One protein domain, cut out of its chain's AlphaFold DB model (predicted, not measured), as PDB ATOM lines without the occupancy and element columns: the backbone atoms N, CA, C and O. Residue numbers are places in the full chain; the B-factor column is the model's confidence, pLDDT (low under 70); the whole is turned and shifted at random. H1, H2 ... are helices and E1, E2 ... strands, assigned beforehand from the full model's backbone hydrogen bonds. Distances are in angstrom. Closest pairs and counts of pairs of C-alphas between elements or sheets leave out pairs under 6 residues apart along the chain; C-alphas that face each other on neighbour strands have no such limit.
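AT A GLANCE: This is residues 13 to 177 of the 217 residues of an uncharacterized protein of Candidatus Aminicenantes bacterium (UniProt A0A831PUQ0). What does the model look like? Two lobes stand end to end in a rod: in one, the sheet E1 E3 E5 has H6 packed on one face and H7 on the other, with H5 beside H6 and H2 beside H5; the other, looser lobe holds the strand pair E2 E4 with H1, H3 and H4. E1 runs on into E2 from lobe to lobe, at 32 degrees. What is it made of? The printed part has 165 residues, with seven named helices and five named strands in the order H1 H2 E1 E2 H3 H4 H5 E3 E4 H6 E5 H7; the class is mixed, with E1 E3 E5 parallel and E2 E4 antiparallel. The whole is loose, with a radius of gyration of the C-alphas of 20.3 A and spans of 66 by 31 by 20 A.

HOW THE PARTS SIT: What does the first helix touch? H1, residues 13 to 32, touches H4, residues 84 to 98, with residues 16 to 23 alone, the same way at a shallow tilt of 24 degrees; the closest C-alphas are those of Glu 16 and Ile 86, 6.0 A. H3, residues 70 to 79, and H4 form a helical hairpin and only just touch, with 3 pairs of C-alphas within 8 A, the closest those of Met 77 and Leu 87, 6.2 A; H4 does so with residues 87 to 90 alone. Which strands are neighbours? E3, residues 117 to 124, is the inner strand between E1, residues 54 to 61, and E5, residues 158 to 161; N 56 and O 118, 2.8 A, and N 159 and O 121, 2.9 A, are within hydrogen-bond range. E2, residues 64 to 68, and E4, residues 134 to 138, have N 65 and O 137 within range at 2.9 A. Which helices are on the larger sheet? In three layers, helices on both faces of a sheet, H6, residues 144 to 154, and H7, residues 164 to 176, are on opposite faces at heights of 7.4 A and 8.4 A; the closest C-alphas to E3 are those of Ser 151 and Phe 119, 4.9 A, and of Ala 171 and His 120, 6.1 A. H5, residues 106 to 114, only grazes the sheet; it touches H6 at Lys 109 and Ile 150, closest C-alphas 4.6 A, and H2, residues 37 to 47, at Phe 112 and Ala 44, closest C-alphas 5.4 A. How complete are the helix backbones? Every O i to N i+4 pair is within hydrogen-bond range in H1, H2, H3, H6 and H7, against 10 of 11 in H4 and 4 of 5 in H5.

IN THESE COORDINATES: Where do the first and last elements lie? H1 begins at C-alpha 13 (267.012, 193.019, 184.745), and H7 ends at C-alpha 176 (244.323, 234.380, 223.458). Which elements are long? From first to last C-alpha H1 measures 28.8 A, E1 22.8 A, E3 21.7 A and H4 21.4 A.

THE WHOLE: How far does it reach? The two C-alphas farthest apart, those of Gly 82 and Asp 177, are 67.5 A apart. Is it continuous and confident? The printed part has no cut and no long link. Its mean pLDDT is 85.9, and residues 13 to 14, 16, 34, 99 to 102 and 132 to 133 are under 70.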
ATOM      1  N   LEU A  13     266.070 192.016 184.217       54.38
ATOM      2  CA  LEU A  13     267.012 193.019 184.745       54.38
ATOM      3  C   LEU A  13     266.365 194.402 184.936       54.38
ATOM      4  O   LEU A  13     266.701 195.135 185.863       54.38
ATOM      5  N   GLY A  14     265.420 194.766 184.064       65.50
ATOM      6  CA  GLY A  14     264.724 196.050 184.144       65.50
ATOM      7  C   GLY A  14     263.738 196.124 185.311       65.50
ATOM      8  O   GLY A  14     263.637 197.164 185.960       65.50
ATOM      9  N   LEU A  15     263.027 195.030 185.595       70.06
ATOM     10  CA  LEU A  15     262.034 194.985 186.668       70.06
ATOM     11  C   LEU A  15     262.690 194.944 188.052       70.06
ATOM     12  O   LEU A  15     262.247 195.647 188.956       70.06
ATOM     13  N   GLU A  16     263.764 194.173 188.208       68.19
ATOM     14  CA  GLU A  16     264.533 194.121 189.453       68.19
ATOM     15  C   GLU A  16     265.082 195.507 189.819       68.19
ATOM     16  O   GLU A  16     264.819 196.019 190.908       68.19
ATOM     17  N   MET A  17     265.695 196.195 188.847       72.88
ATOM     18  CA  MET A  17     266.159 197.574 189.005       72.88
ATOM     19  C   MET A  17     265.017 198.544 189.361       72.88
ATOM     20  O   MET A  17     265.219 199.498 190.117       72.88
ATOM     21  N   GLN A  18     263.807 198.326 188.834       78.75
ATOM     22  CA  GLN A  18     262.631 199.139 189.159       78.75
ATOM     23  C   GLN A  18     262.116 198.892 190.579       78.75
ATOM     24  O   GLN A  18     261.807 199.865 191.271       78.75
ATOM     25  N   ILE A  19     262.045 197.633 191.027       79.12
ATOM     26  CA  ILE A  19     261.637 197.269 192.393       79.12
ATOM     27  C   ILE A  19     262.625 197.858 193.398       79.12
ATOM     28  O   ILE A  19     262.208 198.507 194.359       79.12
ATOM     29  N   ASP A  20     263.924 197.720 193.139       79.69
ATOM     30  CA  ASP A  20     264.954 198.273 194.012       79.69
ATOM     31  C   ASP A  20     264.920 199.798 194.059       79.69
ATOM     32  O   ASP A  20     264.951 200.396 195.137       79.69
ATOM     33  N   ARG A  21     264.787 200.461 192.904       83.75
ATOM     34  CA  ARG A  21     264.661 201.924 192.851       83.75
ATOM     35  C   ARG A  21     263.419 202.410 193.590       83.75
ATOM     36  O   ARG A  21     263.461 203.443 194.267       83.75
ATOM     37  N   TYR A  22     262.311 201.689 193.461       83.56
ATOM     38  CA  TYR A  22     261.078 201.998 194.166       83.56
ATOM     39  C   TYR A  22     261.246 201.829 195.683       83.56
ATOM     40  O   TYR A  22     260.941 202.759 196.429       83.56
ATOM     41  N   ARG A  23     261.847 200.723 196.138       82.06
ATOM     42  CA  ARG A  23     262.183 200.490 197.550       82.06
ATOM     43  C   ARG A  23     263.089 201.589 198.109       82.06
ATOM     44  O   ARG A  23     262.788 202.151 199.158       82.06
ATOM     45  N   GLN A  24     264.156 201.959 197.400       84.69
ATOM     46  CA  GLN A  24     265.045 203.056 197.805       84.69
ATOM     47  C   GLN A  24     264.303 204.397 197.898       84.69
ATOM     48  O   GLN A  24     264.536 205.177 198.821       84.69
ATOM     49  N   SER A  25     263.381 204.659 196.966       85.38
ATOM     50  CA  SER A  25     262.552 205.868 196.985       85.38
ATOM     51  C   SER A  25     261.603 205.882 198.184       85.38
ATOM     52  O   SER A  25     261.478 206.915 198.838       85.38
ATOM     53  N   LEU A  26     260.995 204.741 198.526       80.56
ATOM     54  CA  LEU A  26     260.175 204.593 199.730       80.56
ATOM     55  C   LEU A  26     260.988 204.799 201.013       80.56
ATOM     56  O   LEU A  26     260.551 205.537 201.890       80.56
ATOM     57  N   MET A  27     262.182 204.209 201.111       81.19
ATOM     58  CA  MET A  27     263.065 204.400 202.269       81.19
ATOM     59  C   MET A  27     263.485 205.865 202.422       81.19
ATOM     60  O   MET A  27     263.522 206.392 203.532       81.19
ATOM     61  N   LYS A  28     263.762 206.551 201.307       83.62
ATOM     62  CA  LYS A  28     264.056 207.987 201.318       83.62
ATOM     63  C   LYS A  28     262.845 208.808 201.762       83.62
ATOM     64  O   LYS A  28     263.021 209.742 202.535       83.62
ATOM     65  N   LEU A  29     261.640 208.467 201.297       80.06
ATOM     66  CA  LEU A  29     260.403 209.110 201.746       80.06
ATOM     67  C   LEU A  29     260.198 208.923 203.251       80.06
ATOM     68  O   LEU A  29     259.910 209.901 203.930       80.06
ATOM     69  N   GLU A  30     260.418 207.719 203.790       75.62
ATOM     70  CA  GLU A  30     260.364 207.485 205.240       75.62
ATOM     71  C   GLU A  30     261.381 208.319 206.013       75.62
ATOM     72  O   GLU A  30     261.028 208.894 207.036       75.62
ATOM     73  N   GLY A  31     262.613 208.437 205.513       73.31
ATOM     74  CA  GLY A  31     263.651 209.245 206.157       73.31
ATOM     75  C   GLY A  31     263.377 210.755 206.162       73.31
ATOM     76  O   GLY A  31     263.993 211.474 206.942       73.31
ATOM     77  N   ILE A  32     262.475 211.247 205.304       75.44
ATOM     78  CA  ILE A  32     262.070 212.662 205.259       75.44
ATOM     79  C   ILE A  32     260.906 212.947 206.223       75.44
ATOM     80  O   ILE A  32     260.664 214.109 206.556       75.44
ATOM     81  N   ARG A  33     260.179 211.921 206.690       74.12
ATOM     82  CA  ARG A  33     259.031 212.130 207.582       74.12
ATOM     83  C   ARG A  33     259.491 212.769 208.892       74.12
ATOM     84  O   ARG A  33     260.489 212.379 209.488       74.12
ATOM     85  N   LEU A  34     258.747 213.792 209.304       63.91
ATOM     86  CA  LEU A  34     259.179 214.820 210.253       63.91
ATOM     87  C   LEU A  34     259.194 214.368 211.728       63.91
ATOM     88  O   LEU A  34     259.552 215.155 212.600       63.91
ATOM     89  N   VAL A  35     258.776 213.137 212.029       73.69
ATOM     90  CA  VAL A  35     258.472 212.724 213.404       73.69
ATOM     91  C   VAL A  35     259.667 212.029 214.040       73.69
ATOM     92  O   VAL A  35     259.829 210.813 213.967       73.69
ATOM     93  N   ASP A  36     260.510 212.849 214.655       83.81
ATOM     94  CA  ASP A  36     261.616 212.427 215.505       83.81
ATOM     95  C   ASP A  36     261.339 212.914 216.930       83.81
ATOM     96  O   ASP A  36     261.362 214.115 217.214       83.81
ATOM     97  N   GLU A  37     261.037 211.968 217.817       88.25
ATOM     98  CA  GLU A  37     260.716 212.224 219.220       88.25
ATOM     99  C   GLU A  37     261.821 213.029 219.919       88.25
ATOM    100  O   GLU A  37     261.525 213.971 220.654       88.25
ATOM    101  N   ALA A  38     263.091 212.709 219.646       89.00
ATOM    102  CA  ALA A  38     264.224 213.379 220.276       89.00
ATOM    103  C   ALA A  38     264.278 214.856 219.877       89.00
ATOM    104  O   ALA A  38     264.425 215.716 220.741       89.00
ATOM    105  N   LYS A  39     264.047 215.166 218.595       90.81
ATOM    106  CA  LYS A  39     264.008 216.555 218.112       90.81
ATOM    107  C   LYS A  39     262.854 217.353 218.707       90.81
ATOM    108  O   LYS A  39     263.011 218.544 218.955       90.81
ATOM    109  N   LEU A  40     261.698 216.725 218.926       92.62
ATOM    110  CA  LEU A  40     260.560 217.390 219.566       92.62
ATOM    111  C   LEU A  40     260.860 217.697 221.040       92.62
ATOM    112  O   LEU A  40     260.577 218.800 221.498       92.62
ATOM    113  N   VAL A  41     261.478 216.763 221.768       94.50
ATOM    114  CA  VAL A  41     261.909 217.003 223.155       94.50
ATOM    115  C   VAL A  41     262.970 218.107 223.219       94.50
ATOM    116  O   VAL A  41     262.816 219.046 223.993       94.50
ATOM    117  N   GLU A  42     263.986 218.061 222.353       94.69
ATOM    118  CA  GLU A  42     265.009 219.112 222.254       94.69
ATOM    119  C   GLU A  42     264.399 220.484 221.934       94.69
ATOM    120  O   GLU A  42     264.818 221.503 222.485       94.69
ATOM    121  N   PHE A  43     263.380 220.525 221.073       95.00
ATOM    122  CA  PHE A  43     262.637 221.745 220.771       95.00
ATOM    123  C   PHE A  43     261.896 222.292 221.999       95.00
ATOM    124  O   PHE A  43     261.942 223.500 222.252       95.00
ATOM    125  N   ALA A  44     261.261 221.426 222.794       95.56
ATOM    126  CA  ALA A  44     260.610 221.831 224.038       95.56
ATOM    127  C   ALA A  44     261.619 222.393 225.052       95.56
ATOM    128  O   ALA A  44     261.395 223.463 225.623       95.56
ATOM    129  N   ASP A  45     262.764 221.726 225.213       95.12
ATOM    130  CA  ASP A  45     263.849 222.177 226.089       95.12
ATOM    131  C   ASP A  45     264.422 223.530 225.644       95.12
ATOM    132  O   ASP A  45     264.652 224.413 226.474       95.12
ATOM    133  N   ALA A  46     264.591 223.736 224.334       95.69
ATOM    134  CA  ALA A  46     265.064 224.998 223.770       95.69
ATOM    135  C   ALA A  46     264.071 226.153 223.986       95.69
ATOM    136  O   ALA A  46     264.486 227.300 224.175       95.69
ATOM    137  N   LEU A  47     262.766 225.866 223.990       94.81
ATOM    138  CA  LEU A  47     261.737 226.861 224.280       94.81
ATOM    139  C   LEU A  47     261.586 227.136 225.773       94.81
ATOM    140  O   LEU A  47     261.213 228.254 226.129       94.81
ATOM    141  N   LYS A  48     261.889 226.184 226.662       93.00
ATOM    142  CA  LYS A  48     261.710 226.322 228.118       93.00
ATOM    143  C   LYS A  48     262.271 227.620 228.740       93.00
ATOM    144  O   LYS A  48     261.534 228.226 229.518       93.00
ATOM    145  N   PRO A  49     263.477 228.123 228.406       94.31
ATOM    146  CA  PRO A  49     263.995 229.370 228.982       94.31
ATOM    147  C   PRO A  49     263.351 230.651 228.425       94.31
ATOM    148  O   PRO A  49     263.544 231.720 229.001       94.31
ATOM    149  N   VAL A  50     262.606 230.583 227.316       94.19
ATOM    150  CA  VAL A  50     261.967 231.762 226.710       94.19
ATOM    151  C   VAL A  50     260.840 232.262 227.627       94.19
ATOM    152  O   VAL A  50     259.961 231.471 227.970       94.19
ATOM    153  N   PRO A  51     260.836 233.537 228.057       88.81
ATOM    154  CA  PRO A  51     259.760 234.077 228.881       88.81
ATOM    155  C   PRO A  51     258.487 234.319 228.055       88.81
ATOM    156  O   PRO A  51     258.555 234.618 226.865       88.81
ATOM    157  N   GLY A  52     257.328 234.262 228.715       86.50
ATOM    158  CA  GLY A  52     256.020 234.492 228.096       86.50
ATOM    159  C   GLY A  52     255.309 233.211 227.655       86.50
ATOM    160  O   GLY A  52     255.789 232.100 227.888       86.50
ATOM    161  N   GLN A  53     254.134 233.387 227.048       85.38
ATOM    162  CA  GLN A  53     253.323 232.291 226.520       85.38
ATOM    163  C   GLN A  53     253.961 231.719 225.253       85.38
ATOM    164  O   GLN A  53     254.387 232.462 224.366       85.38
ATOM    165  N   LYS A  54     254.024 230.389 225.169       92.56
ATOM    166  CA  LYS A  54     254.645 229.669 224.056       92.56
ATOM    167  C   LYS A  54     253.562 228.924 223.307       92.56
ATOM    168  O   LYS A  54     253.148 227.854 223.733       92.56
ATOM    169  N   THR A  55     253.125 229.482 222.191       93.00
ATOM    170  CA  THR A  55     252.118 228.846 221.343       93.00
ATOM    171  C   THR A  55     252.798 228.216 220.139       93.00
ATOM    172  O   THR A  55     253.506 228.888 219.386       93.00
ATOM    173  N   VAL A  56     252.590 226.917 219.953       95.06
ATOM    174  CA  VAL A  56     253.115 226.149 218.824       95.06
ATOM    175  C   VAL A  56     251.938 225.639 218.013       95.06
ATOM    176  O   VAL A  56     251.058 224.969 218.540       95.06
ATOM    177  N   ILE A  57     251.926 225.940 216.717       95.19
ATOM    178  CA  ILE A  57     250.866 225.505 215.808       95.19
ATOM    179  C   ILE A  57     251.490 224.620 214.733       95.19
ATOM    180  O   ILE A  57     252.283 225.092 213.915       95.19
ATOM    181  N   LEU A  58     251.137 223.335 214.738       94.06
ATOM    182  CA  LEU A  58     251.595 222.366 213.753       94.06
ATOM    183  C   LEU A  58     250.535 222.170 212.673       94.06
ATOM    184  O   LEU A  58     249.456 221.638 212.927       94.06
ATOM    185  N   PHE A  59     250.890 222.525 211.443       93.31
ATOM    186  CA  PHE A  59     250.135 222.141 210.258       93.31
ATOM    187  C   PHE A  59     250.668 220.814 209.738       93.31
ATOM    188  O   PHE A  59     251.844 220.710 209.384       93.31
ATOM    189  N   TYR A  60     249.802 219.812 209.662       91.31
ATOM    190  CA  TYR A  60     250.176 218.493 209.179       91.31
ATOM    191  C   TYR A  60     249.185 218.027 208.129       91.31
ATOM    192  O   TYR A  60     247.987 217.931 208.377       91.31
ATOM    193  N   GLN A  61     249.670 217.752 206.927       89.62
ATOM    194  CA  GLN A  61     248.809 217.358 205.823       89.62
ATOM    195  C   GLN A  61     248.677 215.843 205.763       89.62
ATOM    196  O   GLN A  61     249.680 215.144 205.872       89.62
ATOM    197  N   ARG A  62     247.466 215.342 205.484       89.44
ATOM    198  CA  ARG A  62     247.248 213.916 205.216       89.44
ATOM    199  C   ARG A  62     248.222 213.402 204.147       89.44
ATOM    200  O   ARG A  62     248.311 213.951 203.039       89.44
ATOM    201  N   GLU A  63     248.944 212.347 204.499       86.94
ATOM    202  CA  GLU A  63     249.980 211.696 203.705       86.94
ATOM    203  C   GLU A  63     249.432 210.411 203.086       86.94
ATOM    204  O   GLU A  63     248.754 209.618 203.742       86.94
ATOM    205  N   TYR A  64     249.762 210.193 201.814       85.94
ATOM    206  CA  TYR A  64     249.426 208.970 201.098       85.94
ATOM    207  C   TYR A  64     250.686 208.340 200.527       85.94
ATOM    208  O   TYR A  64     251.465 209.005 199.838       85.94
ATOM    209  N   ARG A  65     250.842 207.040 200.753       84.00
ATOM    210  CA  ARG A  65     251.900 206.224 200.169       84.00
ATOM    211  C   ARG A  65     251.332 205.425 198.998       84.00
ATOM    212  O   ARG A  65     250.329 204.733 199.178       84.00
ATOM    213  N   PRO A  66     251.938 205.488 197.802       83.62
ATOM    214  CA  PRO A  66     251.594 204.554 196.745       83.62
ATOM    215  C   PRO A  66     252.146 203.181 197.122       83.62
ATOM    216  O   PRO A  66     253.347 203.059 197.341       83.62
ATOM    217  N   GLU A  67     251.294 202.164 197.166       85.19
ATOM    218  CA  GLU A  67     251.667 200.765 197.370       85.19
ATOM    219  C   GLU A  67     251.250 199.933 196.154       85.19
ATOM    220  O   GLU A  67     250.213 200.173 195.522       85.19
ATOM    221  N   ILE A  68     252.059 198.931 195.812       82.69
ATOM    222  CA  ILE A  68     251.669 197.936 194.809       82.69
ATOM    223  C   ILE A  68     250.470 197.164 195.365       82.69
ATOM    224  O   ILE A  68     250.539 196.619 196.464       82.69
ATOM    225  N   SER A  69     249.375 197.096 194.601       80.94
ATOM    226  CA  SER A  69     248.179 196.379 195.054       80.94
ATOM    227  C   SER A  69     248.500 194.913 195.369       80.94
ATOM    228  O   SER A  69     249.258 194.277 194.634       80.94
ATOM    229  N   SER A  70     247.885 194.343 196.410       80.88
ATOM    230  CA  SER A  70     248.136 192.949 196.810       80.88
ATOM    231  C   SER A  70     247.885 191.961 195.669       80.88
ATOM    232  O   SER A  70     248.639 191.012 195.499       80.88
ATOM    233  N   ALA A  71     246.882 192.221 194.824       82.25
ATOM    234  CA  ALA A  71     246.601 191.403 193.646       82.25
ATOM    235  C   ALA A  71     247.731 191.471 192.604       82.25
ATOM    236  O   ALA A  71     248.113 190.445 192.040       82.25
ATOM    237  N   THR A  72     248.283 192.663 192.353       82.62
ATOM    238  CA  THR A  72     249.452 192.834 191.477       82.62
ATOM    239  C   THR A  72     250.681 192.157 192.079       82.62
ATOM    240  O   THR A  72     251.391 191.460 191.361       82.62
ATOM    241  N   MET A  73     250.890 192.293 193.392       82.38
ATOM    242  CA  MET A  73     251.998 191.666 194.117       82.38
ATOM    243  C   MET A  73     251.941 190.137 194.015       82.38
ATOM    244  O   MET A  73     252.917 189.513 193.613       82.38
ATOM    245  N   SER A  74     250.781 189.527 194.284       84.12
ATOM    246  CA  SER A  74     250.597 188.077 194.153       84.12
ATOM    247  C   SER A  74     250.826 187.596 192.721       84.12
ATOM    248  O   SER A  74     251.485 186.581 192.522       84.12
ATOM    249  N   ARG A  75     250.352 188.344 191.712       84.94
ATOM    250  CA  ARG A  75     250.622 188.021 190.300       84.94
ATOM    251  C   ARG A  75     252.112 188.080 189.978       84.94
ATOM    252  O   ARG A  75     252.609 187.173 189.322       84.94
ATOM    253  N   MET A  76     252.825 189.106 190.446       82.00
ATOM    254  CA  MET A  76     254.275 189.219 190.259       82.00
ATOM    255  C   MET A  76     255.013 188.055 190.930       82.00
ATOM    256  O   MET A  76     255.859 187.434 190.296       82.00
ATOM    257  N   MET A  77     254.637 187.682 192.156       83.88
ATOM    258  CA  MET A  77     255.206 186.515 192.842       83.88
ATOM    259  C   MET A  77     254.980 185.210 192.064       83.88
ATOM    260  O   MET A  77     255.880 184.381 192.013       83.88
ATOM    261  N   THR A  78     253.813 185.025 191.432       87.12
ATOM    262  CA  THR A  78     253.540 183.857 190.576       87.12
ATOM    263  C   THR A  78     254.341 183.882 189.274       87.12
ATOM    264  O   THR A  78     254.872 182.854 188.868       87.12
ATOM    265  N   LEU A  79     254.444 185.040 188.616       86.19
ATOM    266  CA  LEU A  79     255.156 185.175 187.341       86.19
ATOM    267  C   LEU A  79     256.670 184.967 187.485       86.19
ATOM    268  O   LEU A  79     257.297 184.432 186.577       86.19
ATOM    269  N   TYR A  80     257.248 185.352 188.624       83.19
ATOM    270  CA  TYR A  80     258.691 185.286 188.874       83.19
ATOM    271  C   TYR A  80     259.113 184.136 189.803       83.19
ATOM    272  O   TYR A  80     260.193 184.184 190.379       83.19
ATOM    273  N   GLN A  81     258.315 183.066 189.915       82.38
ATOM    274  CA  GLN A  81     258.654 181.888 190.738       82.38
ATOM    275  C   GLN A  81     260.025 181.274 190.406       82.38
ATOM    276  O   GLN A  81     260.684 180.729 191.287       82.38
ATOM    277  N   GLY A  82     260.458 181.362 189.144       83.62
ATOM    278  CA  GLY A  82     261.751 180.852 188.681       83.62
ATOM    279  C   GLY A  82     262.940 181.792 188.897       83.62
ATOM    280  O   GLY A  82     264.048 181.435 188.507       83.62
ATOM    281  N   ASN A  83     262.738 182.982 189.475       84.69
ATOM    282  CA  ASN A  83     263.800 183.951 189.741       84.69
ATOM    283  C   ASN A  83     263.865 184.269 191.252       84.69
ATOM    284  O   ASN A  83     263.108 185.118 191.736       84.69
ATOM    285  N   PRO A  84     264.744 183.577 192.004       82.81
ATOM    286  CA  PRO A  84     264.853 183.729 193.454       82.81
ATOM    287  C   PRO A  84     265.167 185.158 193.916       82.81
ATOM    288  O   PRO A  84     264.633 185.583 194.939       82.81
ATOM    289  N   ASP A  85     265.971 185.905 193.156       83.31
ATOM    290  CA  ASP A  85     266.416 187.255 193.526       83.31
ATOM    291  C   ASP A  85     265.246 188.254 193.494       83.31
ATOM    292  O   ASP A  85     264.978 188.968 194.465       83.31
ATOM    293  N   ILE A  86     264.445 188.221 192.421       81.31
ATOM    294  CA  ILE A  86     263.229 189.043 192.298       81.31
ATOM    295  C   ILE A  86     262.216 188.676 193.389       81.31
ATOM    296  O   ILE A  86     261.581 189.556 193.976       81.31
ATOM    297  N   LEU A  87     262.059 187.382 193.676       83.50
ATOM    298  CA  LEU A  87     261.115 186.912 194.685       83.50
ATOM    299  C   LEU A  87     261.515 187.366 196.098       83.50
ATOM    300  O   LEU A  87     260.644 187.782 196.862       83.50
ATOM    301  N   GLY A  88     262.815 187.365 196.413       84.81
ATOM    302  CA  GLY A  88     263.353 187.933 197.651       84.81
ATOM    303  C   GLY A  88     263.025 189.420 197.795       84.81
ATOM    304  O   GLY A  88     262.401 189.825 198.776       84.81
ATOM    305  N   ASN A  89     263.319 190.217 196.764       83.81
ATOM    306  CA  ASN A  89     263.039 191.656 196.756       83.81
ATOM    307  C   ASN A  89     261.541 191.981 196.927       83.81
ATOM    308  O   ASN A  89     261.176 192.917 197.646       83.81
ATOM    309  N   LEU A  90     260.650 191.203 196.298       84.38
ATOM    310  CA  LEU A  90     259.198 191.358 196.452       84.38
ATOM    311  C   LEU A  90     258.724 191.012 197.873       84.38
ATOM    312  O   LEU A  90     257.843 191.693 198.404       84.38
ATOM    313  N   MET A  91     259.301 189.982 198.496       84.69
ATOM    314  CA  MET A  91     258.988 189.601 199.878       84.69
ATOM    315  C   MET A  91     259.443 190.666 200.877       84.69
ATOM    316  O   MET A  91     258.665 191.041 201.756       84.69
ATOM    317  N   ASP A  92     260.649 191.205 200.712       84.31
ATOM    318  CA  ASP A  92     261.173 192.278 201.561       84.31
ATOM    319  C   ASP A  92     260.326 193.548 201.451       84.31
ATOM    320  O   ASP A  92     259.976 194.162 202.465       84.31
ATOM    321  N   LEU A  93     259.922 193.916 200.231       83.00
ATOM    322  CA  LEU A  93     259.021 195.042 200.002       83.00
ATOM    323  C   LEU A  93     257.655 194.821 200.669       83.00
ATOM    324  O   LEU A  93     257.114 195.732 201.295       83.00
ATOM    325  N   PHE A  94     257.106 193.606 200.577       82.44
ATOM    326  CA  PHE A  94     255.847 193.264 201.234       82.44
ATOM    327  C   PHE A  94     255.958 193.335 202.762       82.44
ATOM    328  O   PHE A  94     255.067 193.874 203.419       82.44
ATOM    329  N   GLN A  95     257.054 192.840 203.345       82.19
ATOM    330  CA  GLN A  95     257.305 192.954 204.783       82.19
ATOM    331  C   GLN A  95     257.478 194.407 205.227       82.19
ATOM    332  O   GLN A  95     256.984 194.779 206.292       82.19
ATOM    333  N   PHE A  96     258.141 195.234 204.419       79.00
ATOM    334  CA  PHE A  96     258.319 196.655 204.692       79.00
ATOM    335  C   PHE A  96     256.975 197.386 204.840       79.00
ATOM    336  O   PHE A  96     256.798 198.108 205.817       79.00
ATOM    337  N   TYR A  97     255.987 197.123 203.973       75.94
ATOM    338  CA  TYR A  97     254.636 197.701 204.111       75.94
ATOM    339  C   TYR A  97     253.894 197.295 205.394       75.94
ATOM    340  O   TYR A  97     252.941 197.965 205.790       75.94
ATOM    341  N   ARG A  98     254.288 196.187 206.035       72.88
ATOM    342  CA  ARG A  98     253.669 195.701 207.280       72.88
ATOM    343  C   ARG A  98     254.332 196.258 208.539       72.88
ATOM    344  O   ARG A  98     253.794 196.070 209.626       72.88
ATOM    345  N   ARG A  99     255.498 196.904 208.427       66.50
ATOM    346  CA  ARG A  99     256.176 197.526 209.570       66.50
ATOM    347  C   ARG A  99     255.556 198.890 209.851       66.50
ATOM    348  O   ARG A  99     256.012 199.904 209.337       66.50
ATOM    349  N   GLU A 100     254.536 198.915 210.696       61.88
ATOM    350  CA  GLU A 100     253.977 200.160 211.224       61.88
ATOM    351  C   GLU A 100     254.763 200.586 212.467       61.88
ATOM    352  O   GLU A 100     254.730 199.926 213.508       61.88
ATOM    353  N   LYS A 101     255.511 201.688 212.355       65.31
ATOM    354  CA  LYS A 101     256.109 202.355 213.515       65.31
ATOM    355  C   LYS A 101     255.079 203.322 214.070       65.31
ATOM    356  O   LYS A 101     254.720 204.264 213.381       65.31
ATOM    357  N   HIS A 102     254.638 203.092 215.297       65.94
ATOM    358  CA  HIS A 102     253.773 204.034 215.993       65.94
ATOM    359  C   HIS A 102     254.641 205.078 216.690       65.94
ATOM    360  O   HIS A 102     255.648 204.736 217.313       65.94
ATOM    361  N   PHE A 103     254.269 206.344 216.548       81.38
ATOM    362  CA  PHE A 103     254.881 207.424 217.305       81.38
ATOM    363  C   PHE A 103     254.388 207.378 218.758       81.38
ATOM    364  O   PHE A 103     253.190 207.495 219.008       81.38
ATOM    365  N   ASP A 104     255.313 207.206 219.704       81.56
ATOM    366  CA  ASP A 104     255.022 207.288 221.137       81.56
ATOM    367  C   ASP A 104     255.127 208.748 221.605       81.56
ATOM    368  O   ASP A 104     256.205 209.346 221.654       81.56
ATOM    369  N   ALA A 105     253.980 209.339 221.924       91.75
ATOM    370  CA  ALA A 105     253.869 210.739 222.307       91.75
ATOM    371  C   ALA A 105     254.184 211.004 223.788       91.75
ATOM    372  O   ALA A 105     254.219 212.166 224.203       91.75
ATOM    373  N   ASP A 106     254.395 209.971 224.608       93.38
ATOM    374  CA  ASP A 106     254.336 210.101 226.065       93.38
ATOM    375  C   ASP A 106     255.461 210.980 226.634       93.38
ATOM    376  O   ASP A 106     255.244 211.799 227.534       93.38
ATOM    377  N   ARG A 107     256.666 210.868 226.065       93.56
ATOM    378  CA  ARG A 107     257.809 211.723 226.421       93.56
ATOM    379  C   ARG A 107     257.643 213.146 225.900       93.56
ATOM    380  O   ARG A 107     257.905 214.096 226.636       93.56
ATOM    381  N   VAL A 108     257.165 213.299 224.666       95.19
ATOM    382  CA  VAL A 108     256.988 214.611 224.028       95.19
ATOM    383  C   VAL A 108     255.931 215.430 224.756       95.19
ATOM    384  O   VAL A 108     256.174 216.590 225.076       95.19
ATOM    385  N   LYS A 109     254.785 214.831 225.095       95.50
ATOM    386  CA  LYS A 109     253.695 215.559 225.753       95.50
ATOM    387  C   LYS A 109     254.077 216.056 227.149       95.50
ATOM    388  O   LYS A 109     253.758 217.189 227.498       95.50
ATOM    389  N   LYS A 110     254.838 215.262 227.914       96.25
ATOM    390  CA  LYS A 110     255.393 215.677 229.215       96.25
ATOM    391  C   LYS A 110     256.408 216.809 229.059       96.25
ATOM    392  O   LYS A 110     256.347 217.771 229.816       96.25
ATOM    393  N   ALA A 111     257.300 216.721 228.070       95.75
ATOM    394  CA  ALA A 111     258.278 217.770 227.792       95.75
ATOM    395  C   ALA A 111     257.608 219.090 227.373       95.75
ATOM    396  O   ALA A 111     257.971 220.152 227.872       95.75
ATOM    397  N   PHE A 112     256.592 219.031 226.509       96.94
ATOM    398  CA  PHE A 112     255.853 220.216 226.070       96.94
ATOM    399  C   PHE A 112     255.070 220.858 227.221       96.94
ATOM    400  O   PHE A 112     255.139 222.076 227.393       96.94
ATOM    401  N   ALA A 113     254.384 220.054 228.042       95.56
ATOM    402  CA  ALA A 113     253.672 220.547 229.219       95.56
ATOM    403  C   ALA A 113     254.630 221.213 230.227       95.56
ATOM    404  O   ALA A 113     254.394 222.343 230.649       95.56
ATOM    405  N   ASP A 114     255.763 220.570 230.533       94.94
ATOM    406  CA  ASP A 114     256.797 221.103 231.432       94.94
ATOM    407  C   ASP A 114     257.480 222.374 230.892       94.94
ATOM    408  O   ASP A 114     257.947 223.219 231.664       94.94
ATOM    409  N   ALA A 115     257.543 222.534 229.570       94.69
ATOM    410  CA  ALA A 115     258.043 223.744 228.926       94.69
ATOM    411  C   ALA A 115     257.023 224.901 228.922       94.69
ATOM    412  O   ALA A 115     257.394 226.023 228.557       94.69
ATOM    413  N   GLY A 116     255.774 224.649 229.337       92.31
ATOM    414  CA  GLY A 116     254.674 225.614 229.276       92.31
ATOM    415  C   GLY A 116     254.256 225.939 227.842       92.31
ATOM    416  O   GLY A 116     253.905 227.081 227.550       92.31
ATOM    417  N   ILE A 117     254.382 224.965 226.937       94.75
ATOM    418  CA  ILE A 117     253.964 225.096 225.541       94.75
ATOM    419  C   ILE A 117     252.477 224.778 225.445       94.75
ATOM    420  O   ILE A 117     252.053 223.743 225.944       94.75
ATOM    421  N   ASP A 118     251.734 225.635 224.754       92.75
ATOM    422  CA  ASP A 118     250.391 225.381 224.241       92.75
ATOM    423  C   ASP A 118     250.511 224.889 222.790       92.75
ATOM    424  O   ASP A 118     250.999 225.615 221.914       92.75
ATOM    425  N   PHE A 119     250.170 223.621 222.546       95.81
ATOM    426  CA  PHE A 119     250.349 222.982 221.246       95.81
ATOM    427  C   PHE A 119     249.009 222.783 220.540       95.81
ATOM    428  O   PHE A 119     248.157 222.011 220.980       95.81
ATOM    429  N   HIS A 120     248.852 223.426 219.383       95.81
ATOM    430  CA  HIS A 120     247.702 223.233 218.510       95.81
ATOM    431  C   HIS A 120     248.086 222.426 217.276       95.81
ATOM    432  O   HIS A 120     248.991 222.784 216.519       95.81
ATOM    433  N   PHE A 121     247.336 221.363 217.030       96.06
ATOM    434  CA  PHE A 121     247.495 220.499 215.878       96.06
ATOM    435  C   PHE A 121     246.380 220.741 214.864       96.06
ATOM    436  O   PHE A 121     245.198 220.594 215.167       96.06
ATOM    437  N   ILE A 122     246.762 221.091 213.638       96.00
ATOM    438  CA  ILE A 122     245.842 221.287 212.519       96.00
ATOM    439  C   ILE A 122     246.155 220.240 211.459       96.00
ATOM    440  O   ILE A 122     247.124 220.351 210.701       96.00
ATOM    441  N   PHE A 123     245.296 219.232 211.388       94.50
ATOM    442  CA  PHE A 123     245.351 218.197 210.379       94.50
ATOM    443  C   PHE A 123     244.622 218.650 209.111       94.50
ATOM    444  O   PHE A 123     243.412 218.884 209.095       94.50
ATOM    445  N   MET A 124     245.372 218.804 208.025       93.06
ATOM    446  CA  MET A 124     244.842 219.267 206.751       93.06
ATOM    447  C   MET A 124     244.322 218.076 205.953       93.06
ATOM    448  O   MET A 124     245.091 217.216 205.499       93.06
ATOM    449  N   GLU A 125     243.014 218.056 205.722       87.00
ATOM    450  CA  GLU A 125     242.404 217.034 204.883       87.00
ATOM    451  C   GLU A 125     242.824 217.219 203.425       87.00
ATOM    452  O   GLU A 125     242.658 218.283 202.824       87.00
ATOM    453  N   ARG A 126     243.329 216.146 202.816       83.06
ATOM    454  CA  ARG A 126     243.631 216.104 201.388       83.06
ATOM    455  C   ARG A 126     242.960 214.898 200.759       83.06
ATOM    456  O   ARG A 126     242.962 213.810 201.324       83.06
ATOM    457  N   LYS A 127     242.403 215.086 199.563       81.19
ATOM    458  CA  LYS A 127     241.880 213.973 198.765       81.19
ATOM    459  C   LYS A 127     243.039 213.172 198.178       81.19
ATOM    460  O   LYS A 127     243.974 213.748 197.620       81.19
ATOM    461  N   SER A 128     242.936 211.851 198.270       79.06
ATOM    462  CA  SER A 128     243.845 210.934 197.587       79.06
ATOM    463  C   SER A 128     243.816 211.159 196.070       79.06
ATOM    464  O   SER A 128     242.761 211.431 195.489       79.06
ATOM    465  N   GLN A 129     244.976 211.057 195.423       78.38
ATOM    466  CA  GLN A 129     245.097 211.121 193.966       78.38
ATOM    467  C   GLN A 129     245.088 209.705 193.391       78.38
ATOM    468  O   GLN A 129     245.784 208.825 193.887       78.38
ATOM    469  N   ARG A 130     244.329 209.466 192.319       75.81
ATOM    470  CA  ARG A 130     244.329 208.156 191.660       75.81
ATOM    471  C   ARG A 130     245.601 207.996 190.827       75.81
ATOM    472  O   ARG A 130     245.786 208.719 189.853       75.81
ATOM    473  N   VAL A 131     246.422 207.010 191.171       76.06
ATOM    474  CA  VAL A 131     247.598 206.603 190.391       76.06
ATOM    475  C   VAL A 131     247.315 205.235 189.769       76.06
ATOM    476  O   VAL A 131     246.875 204.313 190.451       76.06
ATOM    477  N   PHE A 132     247.502 205.095 188.455       69.12
ATOM    478  CA  PHE A 132     247.239 203.828 187.767       69.12
ATOM    479  C   PHE A 132     248.218 202.743 188.241       69.12
ATOM    480  O   PHE A 132     249.422 202.972 188.281       69.12
ATOM    481  N   GLY A 133     247.701 201.565 188.602       68.88
ATOM    482  CA  GLY A 133     248.514 200.431 189.059       68.88
ATOM    483  C   GLY A 133     248.994 200.497 190.517       68.88
ATOM    484  O   GLY A 133     249.616 199.537 190.970       68.88
ATOM    485  N   ALA A 134     248.671 201.563 191.258       76.06
ATOM    486  CA  ALA A 134     249.009 201.715 192.672       76.06
ATOM    487  C   ALA A 134     247.754 201.940 193.528       76.06
ATOM    488  O   ALA A 134     246.805 202.608 193.113       76.06
ATOM    489  N   THR A 135     247.772 201.399 194.743       82.56
ATOM    490  CA  THR A 135     246.802 201.719 195.789       82.56
ATOM    491  C   THR A 135     247.403 202.805 196.669       82.56
ATOM    492  O   THR A 135     248.520 202.658 197.151       82.56
ATOM    493  N   MET A 136     246.681 203.904 196.880       84.25
ATOM    494  CA  MET A 136     247.130 204.955 197.793       84.25
ATOM    495  C   MET A 136     246.689 204.608 199.211       84.25
ATOM    496  O   MET A 136     245.503 204.724 199.525       84.25
ATOM    497  N   ARG A 137     247.630 204.188 200.053       84.75
ATOM    498  CA  ARG A 137     247.384 203.913 201.468       84.75
ATOM    499  C   ARG A 137     247.597 205.186 202.281       84.75
ATOM    500  O   ARG A 137     248.599 205.875 202.083       84.75
ATOM    501  N   GLU A 138     246.643 205.529 203.142       85.44
ATOM    502  CA  GLU A 138     246.829 206.619 204.101       85.44
ATOM    503  C   GLU A 138     247.922 206.226 205.089       85.44
ATOM    504  O   GLU A 138     247.949 205.097 205.571       85.44
ATOM    505  N   GLN A 139     248.852 207.145 205.330       83.69
ATOM    506  CA  GLN A 139     250.002 206.882 206.184       83.69
ATOM    507  C   GLN A 139     250.000 207.724 207.466       83.69
ATOM    508  O   GLN A 139     250.679 207.372 208.418       83.69
ATOM    509  N   SER A 140     249.217 208.799 207.535       85.44
ATOM    510  CA  SER A 140     249.207 209.704 208.693       85.44
ATOM    511  C   SER A 140     248.668 209.088 209.989       85.44
ATOM    512  O   SER A 140     248.853 209.676 211.051       85.44
ATOM    513  N   GLU A 141     248.015 207.926 209.925       82.44
ATOM    514  CA  GLU A 141     247.446 207.228 211.088       82.44
ATOM    515  C   GLU A 141     248.494 206.853 212.147       82.44
ATOM    516  O   GLU A 141     248.161 206.718 213.319       82.44
ATOM    517  N   ASP A 142     249.764 206.736 211.763       82.12
ATOM    518  CA  ASP A 142     250.853 206.353 212.666       82.12
ATOM    519  C   ASP A 142     251.352 207.480 213.590       82.12
ATOM    520  O   ASP A 142     252.030 207.224 214.586       82.12
ATOM    521  N   THR A 143     251.026 208.730 213.254       86.62
ATOM    522  CA  THR A 143     251.540 209.950 213.896       86.62
ATOM    523  C   THR A 143     250.417 210.869 214.360       86.62
ATOM    524  O   THR A 143     250.555 211.539 215.385       86.62
ATOM    525  N   TYR A 144     249.277 210.854 213.662       90.44
ATOM    526  CA  TYR A 144     248.085 211.626 214.009       90.44
ATOM    527  C   TYR A 144     247.645 211.429 215.473       90.44
ATOM    528  O   TYR A 144     247.498 212.442 216.160       90.44
ATOM    529  N   PRO A 145     247.495 210.194 216.006       91.44
ATOM    530  CA  PRO A 145     247.072 210.000 217.394       91.44
ATOM    531  C   PRO A 145     248.035 210.643 218.393       91.44
ATOM    532  O   PRO A 145     247.598 211.309 219.328       91.44
ATOM    533  N   GLY A 146     249.344 210.530 218.155       92.50
ATOM    534  CA  GLY A 146     250.344 211.109 219.046       92.50
ATOM    535  C   GLY A 146     250.320 212.640 219.063       92.50
ATOM    536  O   GLY A 146     250.435 213.242 220.126       92.50
ATOM    537  N   PHE A 147     250.094 213.300 217.921       94.19
ATOM    538  CA  PHE A 147     249.933 214.761 217.903       94.19
ATOM    539  C   PHE A 147     248.635 215.231 218.566       94.19
ATOM    540  O   PHE A 147     248.631 216.279 219.220       94.19
ATOM    541  N   VAL A 148     247.553 214.455 218.457       94.81
ATOM    542  CA  VAL A 148     246.322 214.715 219.216       94.81
ATOM    543  C   VAL A 148     246.602 214.626 220.718       94.81
ATOM    544  O   VAL A 148     246.244 215.545 221.452       94.81
ATOM    545  N   GLU A 149     247.299 213.582 221.174       95.06
ATOM    546  CA  GLU A 149     247.668 213.431 222.586       95.06
ATOM    547  C   GLU A 149     248.514 214.595 223.112       95.06
ATOM    548  O   GLU A 149     248.243 215.098 224.202       95.06
ATOM    549  N   ILE A 150     249.511 215.050 222.345       95.94
ATOM    550  CA  ILE A 150     250.349 216.198 222.731       95.94
ATOM    551  C   ILE A 150     249.503 217.469 222.846       95.94
ATOM    552  O   ILE A 150     249.665 218.226 223.803       95.94
ATOM    553  N   SER A 151     248.579 217.691 221.907       95.38
ATOM    554  CA  SER A 151     247.711 218.879 221.914       95.38
ATOM    555  C   SER A 151     246.837 218.918 223.160       95.38
ATOM    556  O   SER A 151     246.792 219.917 223.868       95.38
ATOM    557  N   LEU A 152     246.197 217.797 223.494       93.62
ATOM    558  CA  LEU A 152     245.335 217.719 224.671       93.62
ATOM    559  C   LEU A 152     246.130 217.845 225.977       93.62
ATOM    560  O   LEU A 152     245.705 218.540 226.894       93.62
ATOM    561  N   ALA A 153     247.308 217.223 226.051       95.12
ATOM    562  CA  ALA A 153     248.175 217.271 227.226       95.12
ATOM    563  C   ALA A 153     248.823 218.642 227.472       95.12
ATOM    564  O   ALA A 153     249.409 218.863 228.525       95.12
ATOM    565  N   THR A 154     248.766 219.562 226.519       94.38
ATOM    566  CA  THR A 154     249.314 220.918 226.669       94.38
ATOM    567  C   THR A 154     248.235 221.965 226.925       94.38
ATOM    568  O   THR A 154     248.554 223.115 227.205       94.38
ATOM    569  N   GLY A 155     246.962 221.562 226.890       90.19
ATOM    570  CA  GLY A 155     245.822 222.469 226.973       90.19
ATOM    571  C   GLY A 155     245.404 223.080 225.631       90.19
ATOM    572  O   GLY A 155     244.446 223.855 225.612       90.19
ATOM    573  N   GLY A 156     246.071 222.702 224.535       92.44
ATOM    574  CA  GLY A 156     245.793 223.181 223.187       92.44
ATOM    575  C   GLY A 156     244.684 222.412 222.472       92.44
ATOM    576  O   GLY A 156     243.868 221.705 223.069       92.44
ATOM    577  N   THR A 157     244.627 222.559 221.146       93.44
ATOM    578  CA  THR A 157     243.512 222.054 220.323       93.44
ATOM    579  C   THR A 157     243.991 221.159 219.191       93.44
ATOM    580  O   THR A 157     244.937 221.513 218.494       93.44
ATOM    581  N   ALA A 158     243.273 220.072 218.923       94.50
ATOM    582  CA  ALA A 158     243.451 219.266 217.720       94.50
ATOM    583  C   ALA A 158     242.235 219.416 216.795       94.50
ATOM    584  O   ALA A 158     241.103 219.188 217.219       94.50
ATOM    585  N   ASP A 159     242.463 219.794 215.538       92.50
ATOM    586  CA  ASP A 159     241.410 220.041 214.549       92.50
ATOM    587  C   ASP A 159     241.757 219.375 213.210       92.50
ATOM    588  O   ASP A 159     242.893 219.454 212.748       92.50
ATOM    589  N   SER A 160     240.774 218.738 212.572       92.19
ATOM    590  CA  SER A 160     240.884 218.196 211.214       92.19
ATOM    591  C   SER A 160     240.009 219.022 210.287       92.19
ATOM    592  O   SER A 160     238.792 219.090 210.466       92.19
ATOM    593  N   SER A 161     240.606 219.658 209.278       90.00
ATOM    594  CA  SER A 161     239.853 220.551 208.402       90.00
ATOM    595  C   SER A 161     240.369 220.600 206.970       90.00
ATOM    596  O   SER A 161     241.570 220.605 206.700       90.00
ATOM    597  N   SER A 162     239.431 220.741 206.036       88.19
ATOM    598  CA  SER A 162     239.699 221.172 204.660       88.19
ATOM    599  C   SER A 162     239.808 222.700 204.526       88.19
ATOM    600  O   SER A 162     240.321 223.189 203.522       88.19
ATOM    601  N   ASN A 163     239.375 223.467 205.540       92.00
ATOM    602  CA  ASN A 163     239.543 224.920 205.621       92.00
ATOM    603  C   ASN A 163     240.561 225.282 206.712       92.00
ATOM    604  O   ASN A 163     240.220 225.631 207.845       92.00
ATOM    605  N   VAL A 164     241.835 225.219 206.332       91.19
ATOM    606  CA  VAL A 164     242.983 225.421 207.227       91.19
ATOM    607  C   VAL A 164     243.015 226.825 207.830       91.19
ATOM    608  O   VAL A 164     243.384 226.978 208.988       91.19
ATOM    609  N   ALA A 165     242.569 227.846 207.094       93.38
ATOM    610  CA  ALA A 165     242.518 229.216 207.603       93.38
ATOM    611  C   ALA A 165     241.529 229.357 208.772       93.38
ATOM    612  O   ALA A 165     241.825 230.026 209.759       93.38
ATOM    613  N   ALA A 166     240.370 228.697 208.687       92.88
ATOM    614  CA  ALA A 166     239.397 228.693 209.774       92.88
ATOM    615  C   ALA A 166     239.896 227.907 210.997       92.88
ATOM    616  O   ALA A 166     239.686 228.353 212.122       92.88
ATOM    617  N   ALA A 167     240.569 226.770 210.785       92.81
ATOM    618  CA  ALA A 167     241.184 225.994 211.865       92.81
ATOM    619  C   ALA A 167     242.307 226.778 212.560       92.81
ATOM    620  O   ALA A 167     242.355 226.843 213.785       92.81
ATOM    621  N   PHE A 168     243.151 227.463 211.783       94.38
ATOM    622  CA  PHE A 168     244.195 228.333 212.318       94.38
ATOM    623  C   PHE A 168     243.622 229.468 213.155       94.38
ATOM    624  O   PHE A 168     244.108 229.722 214.251       94.38
ATOM    625  N   LYS A 169     242.556 230.113 212.669       93.62
ATOM    626  CA  LYS A 169     241.876 231.155 213.434       93.62
ATOM    627  C   LYS A 169     241.375 230.625 214.782       93.62
ATOM    628  O   LYS A 169     241.620 231.271 215.787       93.62
ATOM    629  N   ARG A 170     240.741 229.447 214.819       91.06
ATOM    630  CA  ARG A 170     240.286 228.832 216.081       91.06
ATOM    631  C   ARG A 170     241.433 228.554 217.049       91.06
ATOM    632  O   ARG A 170     241.293 228.846 218.227       91.06
ATOM    633  N   ALA A 171     242.546 228.008 216.556       91.75
ATOM    634  CA  ALA A 171     243.732 227.765 217.375       91.75
ATOM    635  C   ALA A 171     244.311 229.078 217.931       91.75
ATOM    636  O   ALA A 171     244.609 229.172 219.116       91.75
ATOM    637  N   ALA A 172     244.403 230.116 217.095       91.25
ATOM    638  CA  ALA A 172     244.860 231.433 217.523       91.25
ATOM    639  C   ALA A 172     243.912 232.059 218.560       91.25
ATOM    640  O   ALA A 172     244.379 232.521 219.595       91.25
ATOM    641  N   ASP A 173     242.598 232.023 218.325       90.31
ATOM    642  CA  ASP A 173     241.595 232.536 219.264       90.31
ATOM    643  C   ASP A 173     241.681 231.791 220.617       90.31
ATOM    644  O   ASP A 173     241.696 232.429 221.665       90.31
ATOM    645  N   ALA A 174     241.851 230.461 220.608       86.38
ATOM    646  CA  ALA A 174     242.026 229.656 221.822       86.38
ATOM    647  C   ALA A 174     243.286 230.036 222.619       86.38
ATOM    648  O   ALA A 174     243.256 230.037 223.845       86.38
ATOM    649  N   SER A 175     244.373 230.407 221.935       84.44
ATOM    650  CA  SER A 175     245.609 230.834 222.600       84.44
ATOM    651  C   SER A 175     245.501 232.213 223.272       84.44
ATOM    652  O   SER A 175     246.303 232.533 224.147       84.44
ATOM    653  N   LEU A 176     244.521 233.041 222.891       83.12
ATOM    654  CA  LEU A 176     244.323 234.380 223.458       83.12
ATOM    655  C   LEU A 176     243.508 234.368 224.759       83.12
ATOM    656  O   LEU A 176     243.708 235.240 225.608       83.12
ATOM    657  N   ASP A 177     242.620 233.390 224.929       74.12
ATOM    658  CA  ASP A 177     241.705 233.295 226.066       74.12
ATOM    659  C   ASP A 177     242.283 232.382 227.161       74.12
ATOM    660  O   ASP A 177     241.980 231.191 227.222       74.12
TER     661      ASP A 177